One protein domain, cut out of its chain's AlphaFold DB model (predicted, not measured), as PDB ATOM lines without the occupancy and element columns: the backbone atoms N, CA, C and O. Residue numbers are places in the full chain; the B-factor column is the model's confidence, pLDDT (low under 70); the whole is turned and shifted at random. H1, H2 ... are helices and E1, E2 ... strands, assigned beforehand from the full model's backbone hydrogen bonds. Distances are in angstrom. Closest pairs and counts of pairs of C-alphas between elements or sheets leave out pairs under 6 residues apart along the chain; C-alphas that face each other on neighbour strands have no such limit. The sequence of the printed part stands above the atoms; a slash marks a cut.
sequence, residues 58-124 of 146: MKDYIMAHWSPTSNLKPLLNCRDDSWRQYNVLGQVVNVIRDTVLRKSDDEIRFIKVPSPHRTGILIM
ATOM      1  N   MET A  58      36.844 -31.647  30.198       87.50
ATOM      2  CA  MET A  58      36.406 -32.572  29.153       87.50
ATOM      3  C   MET A  58      35.124 -33.314  29.545       87.50
ATOM      4  O   MET A  58      34.954 -33.736  30.691       87.50
ATOM      5  N   LYS A  59      34.249 -33.547  28.564       88.38
ATOM      6  CA  LYS A  59      33.030 -34.356  28.705       88.38
ATOM      7  C   LYS A  59      33.325 -35.729  29.307       88.38
ATOM      8  O   LYS A  59      32.637 -36.136  30.240       88.38
ATOM      9  N   ASP A  60      34.366 -36.406  28.830       86.06
ATOM     10  CA  ASP A  60      34.729 -37.748  29.302       86.06
ATOM     11  C   ASP A  60      35.047 -37.764  30.798       86.06
ATOM     12  O   ASP A  60      34.663 -38.689  31.509       86.06
ATOM     13  N   TYR A  61      35.664 -36.694  31.304       87.19
ATOM     14  CA  TYR A  61      35.941 -36.546  32.726       87.19
ATOM     15  C   TYR A  61      34.651 -36.417  33.546       87.19
ATOM     16  O   TYR A  61      34.521 -37.042  34.599       87.19
ATOM     17  N   ILE A  62      33.677 -35.645  33.053       89.12
ATOM     18  CA  ILE A  62      32.361 -35.494  33.692       89.12
ATOM     19  C   ILE A  62      31.644 -36.841  33.724       89.12
ATOM     20  O   ILE A  62      31.154 -37.252  34.774       89.12
ATOM     21  N   MET A  63      31.615 -37.546  32.592       88.69
ATOM     22  CA  MET A  63      30.924 -38.828  32.468       88.69
ATOM     23  C   MET A  63      31.591 -39.935  33.290       88.69
ATOM     24  O   MET A  63      30.882 -40.756  33.864       88.69
ATOM     25  N   ALA A  64      32.921 -39.925  33.425       88.50
ATOM     26  CA  ALA A  64      33.653 -40.862  34.276       88.50
ATOM     27  C   ALA A  64      33.335 -40.702  35.776       88.50
ATOM     28  O   ALA A  64      33.441 -41.665  36.531       88.50
ATOM     29  N   HIS A  65      32.935 -39.502  36.211       86.06
ATOM     30  CA  HIS A  65      32.614 -39.197  37.613       86.06
ATOM     31  C   HIS A  65      31.107 -39.065  37.878       86.06
ATOM     32  O   HIS A  65      30.681 -38.835  39.017       86.06
ATOM     33  N   TRP A  66      30.281 -39.200  36.843       90.12
ATOM     34  CA  TRP A  66      28.835 -39.108  36.954       90.12
ATOM     35  C   TRP A  66      28.186 -40.488  37.093       90.12
ATOM     36  O   TRP A  66      28.561 -41.464  36.452       90.12
ATOM     37  N   SER A  67      27.149 -40.545  37.924       88.00
ATOM     38  CA  SER A  67      26.248 -41.679  38.080       88.00
ATOM     39  C   SER A  67      24.818 -41.160  38.285       88.00
ATOM     40  O   SER A  67      24.646 -40.018  38.723       88.00
ATOM     41  N   PRO A  68      23.772 -41.976  38.061       87.12
ATOM     42  CA  PRO A  68      22.387 -41.576  38.336       87.12
ATOM     43  C   PRO A  68      22.133 -41.156  39.793       87.12
ATOM     44  O   PRO A  68      21.196 -40.415  40.072       87.12
ATOM     45  N   THR A  69      22.979 -41.607  40.722       89.75
ATOM     46  CA  THR A  69      22.933 -41.257  42.147       89.75
ATOM     47  C   THR A  69      23.813 -40.058  42.513       89.75
ATOM     48  O   THR A  69      23.819 -39.633  43.669       89.75
ATOM     49  N   SER A  70      24.573 -39.503  41.564       88.75
ATOM     50  CA  SER A  70      25.474 -38.380  41.819       88.75
ATOM     51  C   SER A  70      24.687 -37.126  42.191       88.75
ATOM     52  O   SER A  70      23.835 -36.638  41.447       88.75
ATOM     53  N   ASN A  71      25.007 -36.561  43.352       86.88
ATOM     54  CA  ASN A  71      24.401 -35.326  43.822       86.88
ATOM     55  C   ASN A  71      25.055 -34.111  43.142       86.88
ATOM     56  O   ASN A  71      26.207 -33.796  43.425       86.88
ATOM     57  N   LEU A  72      24.303 -33.396  42.299       88.00
ATOM     58  CA  LEU A  72      24.769 -32.177  41.620       88.00
ATOM     59  C   LEU A  72      24.543 -30.883  42.425       88.00
ATOM     60  O   LEU A  72      25.025 -29.824  42.027       88.00
ATOM     61  N   LYS A  73      23.861 -30.939  43.582       86.44
ATOM     62  CA  LYS A  73      23.635 -29.765  44.451       86.44
ATOM     63  C   LYS A  73      24.912 -29.007  44.853       86.44
ATOM     64  O   LYS A  73      24.820 -27.789  44.990       86.44
ATOM     65  N   PRO A  74      26.094 -29.636  45.019       86.38
ATOM     66  CA  PRO A  74      27.320 -28.893  45.306       86.38
ATOM     67  C   PRO A  74      27.665 -27.835  44.250       86.38
ATOM     68  O   PRO A  74      28.212 -26.798  44.606       86.38
ATOM     69  N   LEU A  75      27.284 -28.045  42.982       83.31
ATOM     70  CA  LEU A  75      27.516 -27.077  41.902       83.31
ATOM     71  C   LEU A  75      26.649 -25.809  42.054       83.31
ATOM     72  O   LEU A  75      27.016 -24.759  41.540       83.31
ATOM     73  N   LEU A  76      25.516 -25.893  42.767       79.12
ATOM     74  CA  LEU A  76      24.649 -24.747  43.096       79.12
ATOM     75  C   LEU A  76      25.154 -23.964  44.308       79.12
ATOM     76  O   LEU A  76      25.003 -22.747  44.371       79.12
ATOM     77  N   ASN A  77      25.737 -24.680  45.268       78.50
ATOM     78  CA  ASN A  77      26.152 -24.138  46.560       78.50
ATOM     79  C   ASN A  77      27.622 -23.697  46.569       78.50
ATOM     80  O   ASN A  77      28.194 -23.492  47.643       78.50
ATOM     81  N   CYS A  78      28.255 -23.586  45.397       77.44
ATOM     82  CA  CYS A  78      29.600 -23.041  45.311       77.44
ATOM     83  C   CYS A  78      29.593 -21.607  45.864       77.44
ATOM     84  O   CYS A  78      28.760 -20.789  45.471       77.44
ATOM     85  N   ARG A  79      30.506 -21.319  46.803       73.94
ATOM     86  CA  ARG A  79      30.648 -19.983  47.413       73.94
ATOM     87  C   ARG A  79      31.148 -18.935  46.422       73.94
ATOM     88  O   ARG A  79      31.038 -17.748  46.698       73.94
ATOM     89  N   ASP A  80      31.727 -19.383  45.317       78.38
ATOM     90  CA  ASP A  80      32.212 -18.527  44.252       78.38
ATOM     91  C   ASP A  80      31.075 -18.210  43.271       78.38
ATOM     92  O   ASP A  80      30.583 -19.082  42.548       78.38
ATOM     93  N   ASP A  81      30.654 -16.947  43.250       81.19
ATOM     94  CA  ASP A  81      29.560 -16.456  42.410       81.19
ATOM     95  C   ASP A  81      29.836 -16.627  40.911       81.19
ATOM     96  O   ASP A  81      28.895 -16.743  40.116       81.19
ATOM     97  N   SER A  82      31.109 -16.721  40.518       79.06
ATOM     98  CA  SER A  82      31.501 -16.959  39.129       79.06
ATOM     99  C   SER A  82      30.978 -18.302  38.606       79.06
ATOM    100  O   SER A  82      30.629 -18.413  37.436       79.06
ATOM    101  N   TRP A  83      30.774 -19.310  39.462       85.56
ATOM    102  CA  TRP A  83      30.185 -20.590  39.043       85.56
ATOM    103  C   TRP A  83      28.751 -20.434  38.536       85.56
ATOM    104  O   TRP A  83      28.330 -21.131  37.606       85.56
ATOM    105  N   ARG A  84      28.000 -19.497  39.130       85.88
ATOM    106  CA  ARG A  84      26.652 -19.147  38.670       85.88
ATOM    107  C   ARG A  84      26.708 -18.335  37.383       85.88
ATOM    108  O   ARG A  84      25.924 -18.616  36.483       85.88
ATOM    109  N   GLN A  85      27.655 -17.403  37.263       86.50
ATOM    110  CA  GLN A  85      27.867 -16.628  36.030       86.50
ATOM    111  C   GLN A  85      28.199 -17.531  34.834       86.50
ATOM    112  O   GLN A  85      27.654 -17.345  33.752       86.50
ATOM    113  N   TYR A  86      29.020 -18.560  35.048       86.69
ATOM    114  CA  TYR A  86      29.369 -19.552  34.028       86.69
ATOM    115  C   TYR A  86      28.271 -20.595  33.797       86.69
ATOM    116  O   TYR A  86      28.394 -21.419  32.897       86.69
ATOM    117  N   ASN A  87      27.201 -20.613  34.599       91.69
ATOM    118  CA  ASN A  87      26.168 -21.649  34.556       91.69
ATOM    119  C   ASN A  87      26.764 -23.074  34.552       91.69
ATOM    120  O   ASN A  87      26.370 -23.933  33.758       91.69
ATOM    121  N   VAL A  88      27.744 -23.331  35.429       90.25
ATOM    122  CA  VAL A  88      28.492 -24.603  35.453       90.25
ATOM    123  C   VAL A  88      27.549 -25.801  35.602       90.25
ATOM    124  O   VAL A  88      27.698 -26.802  34.903       90.25
ATOM    125  N   LEU A  89      26.520 -25.687  36.452       91.88
ATOM    126  CA  LEU A  89      25.502 -26.731  36.584       91.88
ATOM    127  C   LEU A  89      24.779 -26.993  35.257       91.88
ATOM    128  O   LEU A  89      24.630 -28.150  34.871       91.88
ATOM    129  N   GLY A  90      24.305 -25.946  34.577       91.75
ATOM    130  CA  GLY A  90      23.572 -26.093  33.321       91.75
ATOM    131  C   GLY A  90      24.421 -26.755  32.239       91.75
ATOM    132  O   GLY A  90      23.929 -27.631  31.530       91.75
ATOM    133  N   GLN A  91      25.709 -26.412  32.178       93.06
ATOM    134  CA  GLN A  91      26.666 -27.061  31.285       93.06
ATOM    135  C   GLN A  91      26.824 -28.559  31.600       93.06
ATOM    136  O   GLN A  91      26.702 -29.386  30.699       93.06
ATOM    137  N   VAL A  92      27.012 -28.931  32.874       92.06
ATOM    138  CA  VAL A  92      27.112 -30.343  33.302       92.06
ATOM    139  C   VAL A  92      25.833 -31.117  32.974       92.06
ATOM    140  O   VAL A  92      25.890 -32.221  32.436       92.06
ATOM    141  N   VAL A  93      24.666 -30.536  33.263       91.94
ATOM    142  CA  VAL A  93      23.366 -31.154  32.966       91.94
ATOM    143  C   VAL A  93      23.180 -31.354  31.464       91.94
ATOM    144  O   VAL A  93      22.657 -32.394  31.064       91.94
ATOM    145  N   ASN A  94      23.616 -30.404  30.633       91.44
ATOM    146  CA  ASN A  94      23.582 -30.560  29.181       91.44
ATOM    147  C   ASN A  94      24.486 -31.706  28.720       91.44
ATOM    148  O   ASN A  94      24.007 -32.569  27.996       91.44
ATOM    149  N   VAL A  95      25.727 -31.797  29.211       90.75
ATOM    150  CA  VAL A  95      26.633 -32.913  28.874       90.75
ATOM    151  C   VAL A  95      26.018 -34.269  29.224       90.75
ATOM    152  O   VAL A  95      26.028 -35.189  28.403       90.75
ATOM    153  N   ILE A  96      25.445 -34.399  30.424       90.06
ATOM    154  CA  ILE A  96      24.785 -35.637  30.859       90.06
ATOM    155  C   ILE A  96      23.588 -35.940  29.954       90.06
ATOM    156  O   ILE A  96      23.438 -37.065  29.479       90.06
ATOM    157  N   ARG A  97      22.736 -34.939  29.693       89.06
ATOM    158  CA  ARG A  97      21.538 -35.096  28.864       89.06
ATOM    159  C   ARG A  97      21.897 -35.534  27.447       89.06
ATOM    160  O   ARG A  97      21.277 -36.470  26.948       89.06
ATOM    161  N   ASP A  98      22.877 -34.894  26.829       87.25
ATOM    162  CA  ASP A  98      23.281 -35.181  25.454       87.25
ATOM    163  C   ASP A  98      23.912 -36.567  25.347       87.25
ATOM    164  O   ASP A  98      23.600 -37.317  24.423       87.25
ATOM    165  N   THR A  99      24.709 -36.960  26.342       85.19
ATOM    166  CA  THR A  99      25.341 -38.285  26.370       85.19
ATOM    167  C   THR A  99      24.321 -39.403  26.593       85.19
ATOM    168  O   THR A  99      24.377 -40.435  25.924       85.19
ATOM    169  N   VAL A 100      23.359 -39.207  27.501       85.06
ATOM    170  CA  VAL A 100      22.326 -40.210  27.810       85.06
ATOM    171  C   VAL A 100      21.290 -40.313  26.689       85.06
ATOM    172  O   VAL A 100      20.870 -41.415  26.344       85.06
ATOM    173  N   LEU A 101      20.871 -39.184  26.113       82.12
ATOM    174  CA  LEU A 101      19.820 -39.147  25.092       82.12
ATOM    175  C   LEU A 101      20.354 -39.257  23.655       82.12
ATOM    176  O   LEU A 101      19.534 -39.348  22.743       82.12
ATOM    177  N   ARG A 102      21.681 -39.245  23.446       73.25
ATOM    178  CA  ARG A 102      22.353 -39.258  22.126       73.25
ATOM    179  C   ARG A 102      21.736 -38.251  21.144       73.25
ATOM    180  O   ARG A 102      21.452 -38.587  19.998       73.25
ATOM    181  N   LYS A 103      21.427 -37.048  21.636       65.12
ATOM    182  CA  LYS A 103      20.482 -36.122  20.987       65.12
ATOM    183  C   LYS A 103      21.091 -35.125  19.996       65.12
ATOM    184  O   LYS A 103      20.304 -34.476  19.312       65.12
ATOM    185  N   SER A 104      22.414 -34.980  19.896       58.50
ATOM    186  CA  SER A 104      23.038 -33.953  19.045       58.50
ATOM    187  C   SER A 104      24.166 -34.484  18.156       58.50
ATOM    188  O   SER A 104      24.963 -35.316  18.587       58.50
ATOM    189  N   ASP A 105      24.227 -33.951  16.927       55.25
ATOM    190  CA  ASP A 105      25.388 -34.008  16.016       55.25
ATOM    191  C   ASP A 105      26.500 -33.034  16.457       55.25
ATOM    192  O   ASP A 105      27.680 -33.279  16.214       55.25
ATOM    193  N   ASP A 106      26.139 -31.953  17.162       61.22
ATOM    194  CA  ASP A 106      27.098 -31.086  17.850       61.22
ATOM    195  C   ASP A 106      27.502 -31.731  19.177       61.22
ATOM    196  O   ASP A 106      26.797 -31.667  20.191       61.22
ATOM    197  N   GLU A 107      28.642 -32.410  19.162       71.94
ATOM    198  CA  GLU A 107      29.188 -33.065  20.338       71.94
ATOM    199  C   GLU A 107      29.782 -32.027  21.305       71.94
ATOM    200  O   GLU A 107      30.841 -31.451  21.047       71.94
ATOM    201  N   ILE A 108      29.127 -31.797  22.452       80.81
ATOM    202  CA  ILE A 108      29.719 -31.013  23.545       80.81
ATOM    203  C   ILE A 108      30.994 -31.729  24.013       80.81
ATOM    204  O   ILE A 108      30.923 -32.773  24.657       80.81
ATOM    205  N   ARG A 109      32.166 -31.165  23.703       84.62
ATOM    206  CA  ARG A 109      33.469 -31.757  24.063       84.62
ATOM    207  C   ARG A 109      33.941 -31.379  25.462       84.62
ATOM    208  O   ARG A 109      34.623 -32.167  26.110       84.62
ATOM    209  N   PHE A 110      33.583 -30.189  25.934       87.62
ATOM    210  CA  PHE A 110      34.023 -29.657  27.220       87.62
ATOM    211  C   PHE A 110      32.997 -28.688  27.808       87.62
ATOM    212  O   PHE A 110      32.174 -28.120  27.092       87.62
ATOM    213  N   ILE A 111      33.088 -28.472  29.118       89.44
ATOM    214  CA  ILE A 111      32.447 -27.357  29.820       89.44
ATOM    215  C   ILE A 111      33.504 -26.335  30.226       89.44
ATOM    216  O   ILE A 111      34.678 -26.670  30.383       89.44
ATOM    217  N   LYS A 112      33.071 -25.102  30.452       89.00
ATOM    218  CA  LYS A 112      33.888 -24.018  30.992       89.00
ATOM    219  C   LYS A 112      33.576 -23.828  32.466       89.00
ATOM    220  O   LYS A 112      32.414 -23.626  32.824       89.00
ATOM    221  N   VAL A 113      34.596 -23.840  33.310       86.88
ATOM    222  CA  VAL A 113      34.476 -23.454  34.717       86.88
ATOM    223  C   VAL A 113      35.376 -22.255  34.998       86.88
ATOM    224  O   VAL A 113      36.420 -22.115  34.356       86.88
ATOM    225  N   PRO A 114      34.999 -21.377  35.935       82.31
ATOM    226  CA  PRO A 114      35.880 -20.297  36.347       82.31
ATOM    227  C   PRO A 114      37.154 -20.884  36.958       82.31
ATOM    228  O   PRO A 114      37.113 -21.838  37.742       82.31
ATOM    229  N   SER A 115      38.296 -20.326  36.576       76.62
ATOM    230  CA  SER A 115      39.573 -20.703  37.159       76.62
ATOM    231  C   SER A 115      39.678 -20.169  38.588       76.62
ATOM    232  O   SER A 115      39.351 -19.006  38.827       76.62
ATOM    233  N   PRO A 116      40.198 -20.960  39.543       64.94
ATOM    234  CA  PRO A 116      40.527 -20.450  40.872       64.94
ATOM    235  C   PRO A 116      41.705 -19.458  40.840       64.94
ATOM    236  O   PRO A 116      41.968 -18.782  41.836       64.94
ATOM    237  N   HIS A 117      42.432 -19.376  39.721       63.03
ATOM    238  CA  HIS A 117      43.517 -18.423  39.539       63.03
ATOM    239  C   HIS A 117      42.941 -17.020  39.339       63.03
ATOM    240  O   HIS A 117      42.326 -16.720  38.316       63.03
ATOM    241  N   ARG A 118      43.159 -16.148  40.325       58.28
ATOM    242  CA  ARG A 118      42.927 -14.713  40.157       58.28
ATOM    243  C   ARG A 118      44.015 -14.163  39.246       58.28
ATOM    244  O   ARG A 118      45.197 -14.325  39.540       58.28
ATOM    245  N   THR A 119      43.618 -13.534  38.145       59.91
ATOM    246  CA  THR A 119      44.546 -12.767  37.316       59.91
ATOM    247  C   THR A 119      45.029 -11.558  38.111       59.91
ATOM    248  O   THR A 119      44.262 -10.907  38.818       59.91
ATOM    249  N   GLY A 120      46.324 -11.281  38.030       61.94
ATOM    250  CA  GLY A 120      46.948 -10.163  38.719       61.94
ATOM    251  C   GLY A 120      48.356  -9.942  38.189       61.94
ATOM    252  O   GLY A 120      49.001 -10.875  37.711       61.94
ATOM    253  N   ILE A 121      48.820  -8.699  38.255       68.62
ATOM    254  CA  ILE A 121      50.201  -8.353  37.931       68.62
ATOM    255  C   ILE A 121      50.952  -8.276  39.254       68.62
ATOM    256  O   ILE A 121      50.651  -7.433  40.097       68.62
ATOM    257  N   LEU A 122      51.919  -9.172  39.445       67.19
ATOM    258  CA  LEU A 122      52.841  -9.092  40.568       67.19
ATOM    259  C   LEU A 122      54.015  -8.206  40.167       67.19
ATOM    260  O   LEU A 122      54.833  -8.592  39.333       67.19
ATOM    261  N   ILE A 123      54.094  -7.024  40.770       72.12
ATOM    262  CA  ILE A 123      55.227  -6.121  40.590       72.12
ATOM    263  C   ILE A 123      56.194  -6.355  41.746       72.12
ATOM    264  O   ILE A 123      55.824  -6.239  42.912       72.12
ATOM    265  N   MET A 124      57.437  -6.703  41.421       71.94
ATOM    266  CA  MET A 124      58.520  -6.806  42.394       71.94
ATOM    267  C   MET A 124      59.569  -5.746  42.087       71.94
ATOM    268  O   MET A 124      60.031  -5.629  40.954       71.94
TER     269      MET A 124
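Overview. This is residues 58 to 124 of the 146 residues of an uncharacterized protein of Oncopeltus fasciatus (UniProt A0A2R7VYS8). Helix H3 is the longest part of a small body: strand E1 folds back beside it, H1 crosses it, and the short H2 sits near E1's last residues. The unnamed residues 66 to 81 make a wide loop from H1 to H2, while residues 117 to 124 stick out as a tail that makes much of the length. The printed part has 67 residues, under half of them in named elements, in the order H1, H2, H3, E1, and its class is mostly helix. It is loose, with a radius of gyration of the C-alphas of 14.7 A, and spans 52 by 26 by 20 A.

Along the chain. Find C-alpha 88 at (28.492, -24.603, 35.453); from there H3, residues 88 to 101, runs 19.9 A to C-alpha 101 at (19.820, -39.147, 25.092). E1, residues 110 to 114, covers 13.2 A and ends at C-alpha 114 at (35.880, -20.297, 36.347). H1 is residues 59 to 65, 10.1 A long, and H2 is residues 82 to 85, 4.8 A.

Arrangement. Look at residues 92 to 96 of H3, which alone touch H1; the closest C-alphas, of Lys 59 and Val 95, are 6.6 A apart, and the lines are about perpendicular at 89 degrees. E1 pairs with no named strand; its closest C-alpha to H3 is that of Ile 111, 6.0 A from Gln 91's. The closest C-alphas of H2 and E1, of Ser 82 and Pro 114, are 6.2 A apart. H2 and H3 meet only through their tight link, and H1 and H2 are apart. In H1 and H3 every O i to N i+4 pair is within hydrogen-bond range; H2 is too short for one.

Size, cuts and confidence. The C-alphas farthest apart, of Leu 101 and Met 124, are 53.3 A apart. The printed part has no cut; the H1 to H2 link is long. Confidence is under 70 at residues 103 to 106 and 116 to 122.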